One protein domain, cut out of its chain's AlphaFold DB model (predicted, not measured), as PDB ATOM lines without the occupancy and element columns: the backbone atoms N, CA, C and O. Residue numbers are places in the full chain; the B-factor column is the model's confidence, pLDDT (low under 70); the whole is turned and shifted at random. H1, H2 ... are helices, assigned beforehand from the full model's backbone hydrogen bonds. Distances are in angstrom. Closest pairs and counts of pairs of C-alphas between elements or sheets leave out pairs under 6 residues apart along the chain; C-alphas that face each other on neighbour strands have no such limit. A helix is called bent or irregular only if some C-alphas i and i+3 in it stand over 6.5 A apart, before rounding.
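This is residues 36 to 105 of the 322 residues of the protein "Hypothetical protein" of Alexandrium andersonii (UniProt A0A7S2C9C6). What would one see first? Three short helices make a compact body in which H1 touches both H2 and H3, and a long fourth helix, H4, packs on H2 with residues 88 to 95 and sticks out beyond the body with residues 97 to 105. The helices meet crossed, H1 across H2 and H4 at a steep tilt to H2, and the link of residues 78 to 84 leads from H3 to H4. What is it made of? The printed part has 70 residues with four named helices in the order H1, H2, H3, H4 and no named strand: all helix. It is compact, with a radius of gyration of the C-alphas of 12.6 A, and only just elongated, with spans of 36 by 24 by 22 A.

Where does the first helix lie? H1 is residues 36 to 45, 14.4 A from first to last C-alpha, and begins at C-alpha 36 at (145.054, 129.574, 147.222). Which helices follow? H2 is residues 54 to 63, 14.3 A long, and H3 is residues 70 to 77, 12.6 A long. H3 is irregular, with C-alphas 73 and 76 standing 9.1 A apart. Where is the longest helix? H4 is residues 85 to 105, 30.1 A long, from C-alpha 85 at (158.878, 122.649, 135.547) to C-alpha 105 at (142.572, 99.079, 126.456).

What does H1 touch? H1 touches H3 at a steep tilt of 46 degrees, opposite ways, with the C-alphas of Gly 37 and Asp 76 closest at 4.4 A. H1 also touches H2, about perpendicular at 76 degrees, with the C-alphas of Val 44 and Ala 61 closest at 5.6 A. How does H4 stand? It touches H2 with residues 88 to 95 alone, at a steep tilt of 56 degrees, the same way; the closest C-alphas are those of Leu 59 and Arg 92, 6.9 A apart. Which pairs stay apart? H1 and H4, H2 and H3, and H3 and H4 are apart. What do the backbones show? In H1, H2 and H4 every O i to N i+4 pair is within hydrogen-bond range. In H3 0 of 4 are, while 4 of its 5 O i to N i+3 pairs are.

How large is it? The two C-alphas farthest apart are those of Leu 36 and Ala 104, at 37.3 A. Without residues 97 to 105, which stand free, the body spans 27 by 24 by 21 A. Is the printed part whole? It has no cut, and its three links, H1 to H2, H2 to H3 and H3 to H4, are short but not tight. How sure is the model? The mean pLDDT of the printed part is 93.7, and no printed residue is under 70.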
ATOM      1  N   LEU A  36     144.275 130.158 148.312       89.75
ATOM      2  CA  LEU A  36     145.054 129.574 147.222       89.75
ATOM      3  C   LEU A  36     144.272 128.490 146.462       89.75
ATOM      4  O   LEU A  36     144.327 128.450 145.234       89.75
ATOM      5  N   GLY A  37     143.506 127.654 147.173       92.31
ATOM      6  CA  GLY A  37     142.710 126.578 146.575       92.31
ATOM      7  C   GLY A  37     141.640 127.096 145.608       92.31
ATOM      8  O   GLY A  37     141.608 126.694 144.446       92.31
ATOM      9  N   LYS A  38     140.807 128.055 146.039       92.19
ATOM     10  CA  LYS A  38     139.816 128.710 145.162       92.19
ATOM     11  C   LYS A  38     140.458 129.365 143.947       92.19
ATOM     12  O   LYS A  38     139.974 129.165 142.837       92.19
ATOM     13  N   ALA A  39     141.541 130.117 144.151       93.50
ATOM     14  CA  ALA A  39     142.245 130.768 143.053       93.50
ATOM     15  C   ALA A  39     142.761 129.739 142.037       93.50
ATOM     16  O   ALA A  39     142.595 129.935 140.834       93.50
ATOM     17  N   PHE A  40     143.324 128.621 142.504       95.38
ATOM     18  CA  PHE A  40     143.762 127.527 141.642       95.38
ATOM     19  C   PHE A  40     142.608 126.966 140.805       95.38
ATOM     20  O   PHE A  40     142.711 126.936 139.580       95.38
ATOM     21  N   TRP A  41     141.488 126.595 141.433       95.19
ATOM     22  CA  TRP A  41     140.336 126.039 140.715       95.19
ATOM     23  C   TRP A  41     139.751 127.013 139.692       95.19
ATOM     24  O   TRP A  41     139.485 126.619 138.560       95.19
ATOM     25  N   SER A  42     139.637 128.300 140.037       94.50
ATOM     26  CA  SER A  42     139.205 129.328 139.084       94.50
ATOM     27  C   SER A  42     140.142 129.449 137.880       94.50
ATOM     28  O   SER A  42     139.662 129.669 136.772       94.50
ATOM     29  N   ASN A  43     141.454 129.273 138.062       95.00
ATOM     30  CA  ASN A  43     142.417 129.288 136.957       95.00
ATOM     31  C   ASN A  43     142.330 128.039 136.072       95.00
ATOM     32  O   ASN A  43     142.485 128.168 134.859       95.00
ATOM     33  N   VAL A  44     142.078 126.866 136.663       95.31
ATOM     34  CA  VAL A  44     141.895 125.600 135.930       95.31
ATOM     35  C   VAL A  44     140.602 125.612 135.107       95.31
ATOM     36  O   VAL A  44     140.578 125.144 133.972       95.31
ATOM     37  N   ASP A  45     139.526 126.184 135.654       94.06
ATOM     38  CA  ASP A  45     138.218 126.223 134.988       94.06
ATOM     39  C   ASP A  45     138.091 127.383 133.980       94.06
ATOM     40  O   ASP A  45     137.282 127.326 133.047       94.06
ATOM     41  N   SER A  46     138.892 128.444 134.138       92.25
ATOM     42  CA  SER A  46     138.898 129.595 133.232       92.25
ATOM     43  C   SER A  46     139.624 129.276 131.925       92.25
ATOM     44  O   SER A  46     140.817 128.976 131.897       92.25
ATOM     45  N   LYS A  47     138.908 129.407 130.802       85.31
ATOM     46  CA  LYS A  47     139.477 129.262 129.449       85.31
ATOM     47  C   LYS A  47     140.087 130.550 128.888       85.31
ATOM     48  O   LYS A  47     140.769 130.485 127.872       85.31
ATOM     49  N   GLN A  48     139.797 131.711 129.480       82.25
ATOM     50  CA  GLN A  48     140.152 133.017 128.901       82.25
ATOM     51  C   GLN A  48     141.230 133.767 129.691       82.25
ATOM     52  O   GLN A  48     142.004 134.508 129.094       82.25
ATOM     53  N   GLU A  49     141.317 133.554 131.004       84.88
ATOM     54  CA  GLU A  49     142.214 134.300 131.896       84.88
ATOM     55  C   GLU A  49     142.865 133.341 132.899       84.88
ATOM     56  O   GLU A  49     142.553 133.356 134.088       84.88
ATOM     57  N   SER A  50     143.726 132.449 132.404       88.19
ATOM     58  CA  SER A  50     144.517 131.561 133.261       88.19
ATOM     59  C   SER A  50     145.919 132.134 133.453       88.19
ATOM     60  O   SER A  50     146.562 132.572 132.499       88.19
ATOM     61  N   VAL A  51     146.409 132.112 134.693       92.12
ATOM     62  CA  VAL A  51     147.813 132.413 135.026       92.12
ATOM     63  C   VAL A  51     148.748 131.316 134.492       92.12
ATOM     64  O   VAL A  51     149.948 131.543 134.317       92.12
ATOM     65  N   PHE A  52     148.214 130.127 134.206       92.94
ATOM     66  CA  PHE A  52     148.969 129.019 133.639       92.94
ATOM     67  C   PHE A  52     149.172 129.188 132.132       92.94
ATOM     68  O   PHE A  52     148.347 129.758 131.419       92.94
ATOM     69  N   LYS A  53     150.273 128.628 131.620       94.31
ATOM     70  CA  LYS A  53     150.433 128.447 130.173       94.31
ATOM     71  C   LYS A  53     149.302 127.554 129.665       94.31
ATOM     72  O   LYS A  53     148.888 126.651 130.383       94.31
ATOM     73  N   SER A  54     148.861 127.753 128.421       94.44
ATOM     74  CA  SER A  54     147.753 126.974 127.835       94.44
ATOM     75  C   SER A  54     147.941 125.463 128.016       94.44
ATOM     76  O   SER A  54     147.048 124.790 128.510       94.44
ATOM     77  N   GLU A  55     149.139 124.955 127.714       94.88
ATOM     78  CA  GLU A  55     149.473 123.528 127.830       94.88
ATOM     79  C   GLU A  55     149.418 123.012 129.279       94.88
ATOM     80  O   GLU A  55     148.987 121.888 129.529       94.88
ATOM     81  N   ASP A  56     149.838 123.834 130.247       95.25
ATOM     82  CA  ASP A  56     149.790 123.488 131.672       95.25
ATOM     83  C   ASP A  56     148.358 123.520 132.196       95.25
ATOM     84  O   ASP A  56     147.969 122.664 132.987       95.25
ATOM     85  N   ASN A  57     147.563 124.485 131.732       94.94
ATOM     86  CA  ASN A  57     146.158 124.584 132.092       94.94
ATOM     87  C   ASN A  57     145.377 123.368 131.584       94.94
ATOM     88  O   ASN A  57     144.624 122.762 132.337       94.94
ATOM     89  N   GLU A  58     145.602 122.970 130.331       94.88
ATOM     90  CA  GLU A  58     144.995 121.773 129.738       94.88
ATOM     91  C   GLU A  58     145.389 120.496 130.495       94.88
ATOM     92  O   GLU A  58     144.527 119.666 130.792       94.88
ATOM     93  N   LEU A  59     146.666 120.360 130.867       96.19
ATOM     94  CA  LEU A  59     147.148 119.242 131.679       96.19
ATOM     95  C   LEU A  59     146.454 119.188 133.045       96.19
ATOM     96  O   LEU A  59     145.954 118.138 133.443       96.19
ATOM     97  N   LEU A  60     146.432 120.306 133.773       96.12
ATOM     98  CA  LEU A  60     145.829 120.377 135.104       96.12
ATOM     99  C   LEU A  60     144.313 120.181 135.043       96.12
ATOM    100  O   LEU A  60     143.760 119.500 135.903       96.12
ATOM    101  N   ALA A  61     143.648 120.708 134.015       94.69
ATOM    102  CA  ALA A  61     142.229 120.477 133.780       94.69
ATOM    103  C   ALA A  61     141.927 118.994 133.532       94.69
ATOM    104  O   ALA A  61     140.931 118.493 134.044       94.69
ATOM    105  N   ALA A  62     142.796 118.280 132.810       92.88
ATOM    106  CA  ALA A  62     142.655 116.841 132.600       92.88
ATOM    107  C   ALA A  62     142.878 116.034 133.893       92.88
ATOM    108  O   ALA A  62     142.097 115.137 134.197       92.88
ATOM    109  N   VAL A  63     143.917 116.364 134.669       95.19
ATOM    110  CA  VAL A  63     144.260 115.665 135.925       95.19
ATOM    111  C   VAL A  63     143.216 115.906 137.014       95.19
ATOM    112  O   VAL A  63     142.876 114.998 137.767       95.19
ATOM    113  N   PHE A  64     142.696 117.128 137.095       94.94
ATOM    114  CA  PHE A  64     141.704 117.524 138.085       94.94
ATOM    115  C   PHE A  64     140.313 117.698 137.480       94.94
ATOM    116  O   PHE A  64     139.550 118.562 137.929       94.94
ATOM    117  N   ALA A  65     139.955 116.913 136.462       91.38
ATOM    118  CA  ALA A  65     138.585 116.925 135.973       91.38
ATOM    119  C   ALA A  65     137.640 116.541 137.138       91.38
ATOM    120  O   ALA A  65     137.961 115.618 137.898       91.38
ATOM    121  N   PRO A  66     136.518 117.258 137.346       90.69
ATOM    122  CA  PRO A  66     135.567 116.984 138.437       90.69
ATOM    123  C   PRO A  66     135.145 115.519 138.552       90.69
ATOM    124  O   PRO A  66     134.856 115.004 139.625       90.69
ATOM    125  N   GLU A  67     135.131 114.873 137.405       84.62
ATOM    126  CA  GLU A  67     134.852 113.482 137.143       84.62
ATOM    127  C   GLU A  67     135.825 112.481 137.784       84.62
ATOM    128  O   GLU A  67     135.397 111.423 138.246       84.62
ATOM    129  N   VAL A  68     137.121 112.798 137.793       85.06
ATOM    130  CA  VAL A  68     138.203 111.863 138.161       85.06
ATOM    131  C   VAL A  68     138.890 112.243 139.469       85.06
ATOM    132  O   VAL A  68     139.618 111.437 140.042       85.06
ATOM    133  N   SER A  69     138.659 113.464 139.955       90.94
ATOM    134  CA  SER A  69     139.301 114.000 141.149       90.94
ATOM    135  C   SER A  69     138.271 114.526 142.144       90.94
ATOM    136  O   SER A  69     137.682 115.593 141.961       90.94
ATOM    137  N   ASP A  70     138.166 113.852 143.284       94.12
ATOM    138  CA  ASP A  70     137.389 114.298 144.442       94.12
ATOM    139  C   ASP A  70     138.003 115.518 145.153       94.12
ATOM    140  O   ASP A  70     137.305 116.227 145.880       94.12
ATOM    141  N   ARG A  71     139.282 115.827 144.894       95.25
ATOM    142  CA  ARG A  71     140.018 116.932 145.538       95.25
ATOM    143  C   ARG A  71     139.382 118.306 145.338       95.25
ATOM    144  O   ARG A  71     139.614 119.210 146.137       95.25
ATOM    145  N   ARG A  72     138.519 118.474 144.331       92.56
ATOM    146  CA  ARG A  72     137.725 119.702 144.160       92.56
ATOM    147  C   ARG A  72     136.781 119.963 145.335       92.56
ATOM    148  O   ARG A  72     136.535 121.121 145.666       92.56
ATOM    149  N   ALA A  73     136.298 118.915 146.007       94.00
ATOM    150  CA  ALA A  73     135.445 119.037 147.189       94.00
ATOM    151  C   ALA A  73     136.175 119.657 148.397       94.00
ATOM    152  O   ALA A  73     135.538 120.086 149.361       94.00
ATOM    153  N   GLU A  74     137.508 119.741 148.360       94.25
ATOM    154  CA  GLU A  74     138.301 120.380 149.411       94.25
ATOM    155  C   GLU A  74     138.185 121.912 149.386       94.25
ATOM    156  O   GLU A  74     138.372 122.551 150.428       94.25
ATOM    157  N   GLY A  75     137.833 122.499 148.234       92.56
ATOM    158  CA  GLY A  75     137.661 123.940 148.057       92.56
ATOM    159  C   GLY A  75     138.918 124.724 148.443       92.56
ATOM    160  O   GLY A  75     139.982 124.523 147.865       92.56
ATOM    161  N   ASP A  76     138.793 125.593 149.447       92.12
ATOM    162  CA  ASP A  76     139.892 126.421 149.977       92.12
ATOM    163  C   ASP A  76     140.980 125.624 150.700       92.12
ATOM    164  O   ASP A  76     142.104 126.098 150.828       92.12
ATOM    165  N   ARG A  77     140.661 124.416 151.181       91.06
ATOM    166  CA  ARG A  77     141.630 123.556 151.880       91.06
ATOM    167  C   ARG A  77     142.566 122.831 150.920       91.06
ATOM    168  O   ARG A  77     143.530 122.216 151.370       91.06
ATOM    169  N   PHE A  78     142.271 122.886 149.624       94.56
ATOM    170  CA  PHE A  78     143.113 122.290 148.610       94.56
ATOM    171  C   PHE A  78     144.457 123.017 148.549       94.56
ATOM    172  O   PHE A  78     144.516 124.233 148.361       94.56
ATOM    173  N   VAL A  79     145.537 122.249 148.659       94.12
ATOM    174  CA  VAL A  79     146.898 122.739 148.439       94.12
ATOM    175  C   VAL A  79     147.316 122.324 147.027       94.12
ATOM    176  O   VAL A  79     147.423 121.118 146.777       94.12
ATOM    177  N   PRO A  80     147.541 123.278 146.101       93.44
ATOM    178  CA  PRO A  80     147.959 122.962 144.742       93.44
ATOM    179  C   PRO A  80     149.253 122.144 144.693       93.44
ATOM    180  O   PRO A  80     150.116 122.309 145.561       93.44
ATOM    181  N   PRO A  81     149.417 121.282 143.673       93.56
ATOM    182  CA  PRO A  81     150.668 120.568 143.470       93.56
ATOM    183  C   PRO A  81     151.811 121.549 143.180       93.56
ATOM    184  O   PRO A  81     151.607 122.701 142.794       93.56
ATOM    185  N   GLU A  82     153.042 121.080 143.348       92.62
ATOM    186  CA  GLU A  82     154.214 121.892 143.050       92.62
ATOM    187  C   GLU A  82     154.290 122.241 141.556       92.62
ATOM    188  O   GLU A  82     154.441 121.371 140.703       92.62
ATOM    189  N   MET A  83     154.295 123.535 141.236       92.25
ATOM    190  CA  MET A  83     154.339 124.037 139.853       92.25
ATOM    191  C   MET A  83     155.766 124.148 139.288       92.25
ATOM    192  O   MET A  83     156.049 124.976 138.420       92.25
ATOM    193  N   ARG A  84     156.706 123.340 139.795       94.44
ATOM    194  CA  ARG A  84     158.084 123.318 139.284       94.44
ATOM    195  C   ARG A  84     158.099 122.668 137.891       94.44
ATOM    196  O   ARG A  84     157.459 121.629 137.728       94.44
ATOM    197  N   PRO A  85     158.861 123.193 136.908       94.06
ATOM    198  CA  PRO A  85     158.878 122.649 135.547       94.06
ATOM    199  C   PRO A  85     159.161 121.143 135.485       94.06
ATOM    200  O   PRO A  85     158.478 120.424 134.771       94.06
ATOM    201  N   GLU A  86     160.098 120.644 136.296       96.25
ATOM    202  CA  GLU A  86     160.434 119.213 136.370       96.25
ATOM    203  C   GLU A  86     159.247 118.335 136.799       96.25
ATOM    204  O   GLU A  86     159.053 117.240 136.269       96.25
ATOM    205  N   HIS A  87     158.433 118.817 137.747       94.81
ATOM    206  CA  HIS A  87     157.237 118.110 138.200       94.81
ATOM    207  C   HIS A  87     156.170 118.084 137.103       94.81
ATOM    208  O   HIS A  87     155.596 117.030 136.837       94.81
ATOM    209  N   LEU A  88     155.957 119.217 136.428       95.38
ATOM    210  CA  LEU A  88     155.003 119.324 135.325       95.38
ATOM    211  C   LEU A  88     155.410 118.455 134.130       95.38
ATOM    212  O   LEU A  88     154.563 117.744 133.599       95.38
ATOM    213  N   GLU A  89     156.690 118.417 133.747       95.94
ATOM    214  CA  GLU A  89     157.175 117.511 132.693       95.94
ATOM    215  C   GLU A  89     156.910 116.043 133.042       95.94
ATOM    216  O   GLU A  89     156.417 115.273 132.213       95.94
ATOM    217  N   LYS A  90     157.178 115.652 134.294       96.81
ATOM    218  CA  LYS A  90     156.876 114.299 134.769       96.81
ATOM    219  C   LYS A  90     155.375 114.011 134.724       96.81
ATOM    220  O   LYS A  90     154.983 112.930 134.291       96.81
ATOM    221  N   LEU A  91     154.539 114.962 135.138       96.44
ATOM    222  CA  LEU A  91     153.084 114.828 135.087       96.44
ATOM    223  C   LEU A  91     152.582 114.690 133.642       96.44
ATOM    224  O   LEU A  91     151.774 113.808 133.372       96.44
ATOM    225  N   ARG A  92     153.115 115.473 132.692       96.19
ATOM    226  CA  ARG A  92     152.797 115.328 131.257       96.19
ATOM    227  C   ARG A  92     153.168 113.951 130.727       96.19
ATOM    228  O   ARG A  92     152.383 113.351 129.995       96.19
ATOM    229  N   ALA A  93     154.344 113.441 131.095       96.94
ATOM    230  CA  ALA A  93     154.770 112.104 130.701       96.94
ATOM    231  C   ALA A  93     153.802 111.027 131.222       96.94
ATOM    232  O   ALA A  93     153.388 110.170 130.443       96.94
ATOM    233  N   LEU A  94     153.384 111.121 132.489       96.44
ATOM    234  CA  LEU A  94     152.431 110.189 133.101       96.44
ATOM    235  C   LEU A  94     151.039 110.264 132.461       96.44
ATOM    236  O   LEU A  94     150.476 109.232 132.114       96.44
ATOM    237  N   VAL A  95     150.499 111.465 132.234       95.19
ATOM    238  CA  VAL A  95     149.190 111.640 131.573       95.19
ATOM    239  C   VAL A  95     149.219 111.106 130.140       95.19
ATOM    240  O   VAL A  95     148.261 110.489 129.672       95.19
ATOM    241  N   LYS A  96     150.338 111.285 129.432       96.25
ATOM    242  CA  LYS A  96     150.532 110.711 128.099       96.25
ATOM    243  C   LYS A  96     150.581 109.182 128.136       96.25
ATOM    244  O   LYS A  96     149.982 108.549 127.269       96.25
ATOM    245  N   GLU A  97     151.281 108.594 129.103       96.69
ATOM    246  CA  GLU A  97     151.318 107.142 129.308       96.69
ATOM    247  C   GLU A  97     149.919 106.594 129.623       96.69
ATOM    248  O   GLU A  97     149.471 105.638 128.991       96.69
ATOM    249  N   GLU A  98     149.174 107.250 130.512       95.19
ATOM    250  CA  GLU A  98     147.796 106.876 130.835       95.19
ATOM    251  C   GLU A  98     146.891 106.923 129.594       95.19
ATOM    252  O   GLU A  98     146.139 105.982 129.329       95.19
ATOM    253  N   ALA A  99     147.002 107.976 128.778       94.62
ATOM    254  CA  ALA A  99     146.256 108.089 127.528       94.62
ATOM    255  C   ALA A  99     146.584 106.943 126.552       94.62
ATOM    256  O   ALA A  99     145.684 106.420 125.887       94.62
ATOM    257  N   GLN A 100     147.848 106.512 126.488       96.94
ATOM    258  CA  GLN A 100     148.258 105.353 125.690       96.94
ATOM    259  C   GLN A 100     147.647 104.056 126.223       96.94
ATOM    260  O   GLN A 100     147.121 103.271 125.433       96.94
ATOM    261  N   VAL A 101     147.651 103.842 127.542       96.56
ATOM    262  CA  VAL A 101     147.019 102.671 128.168       96.56
ATOM    263  C   VAL A 101     145.512 102.661 127.908       96.56
ATOM    264  O   VAL A 101     144.970 101.627 127.519       96.56
ATOM    265  N   ARG A 102     144.831 103.805 128.031       96.00
ATOM    266  CA  ARG A 102     143.399 103.943 127.726       96.00
ATOM    267  C   ARG A 102     143.095 103.598 126.269       96.00
ATOM    268  O   ARG A 102     142.147 102.858 125.996       96.00
ATOM    269  N   ALA A 103     143.904 104.093 125.333       97.50
ATOM    270  CA  ALA A 103     143.769 103.771 123.915       97.50
ATOM    271  C   ALA A 103     144.011 102.277 123.643       97.50
ATOM    272  O   ALA A 103     143.199 101.641 122.972       97.50
ATOM    273  N   ALA A 104     145.066 101.697 124.221       97.88
ATOM    274  CA  ALA A 104     145.382 100.276 124.094       97.88
ATOM    275  C   ALA A 104     144.269  99.389 124.671       97.88
ATOM    276  O   ALA A 104     143.880  98.403 124.051       97.88
ATOM    277  N   ARG A 105     143.700  99.770 125.821       97.56
ATOM    278  CA  ARG A 105     142.572  99.079 126.456       97.56
ATOM    279  C   ARG A 105     141.340  99.081 125.556       97.56
ATOM    280  O   ARG A 105     140.756  98.024 125.326       97.56
TER     281      ARG A 105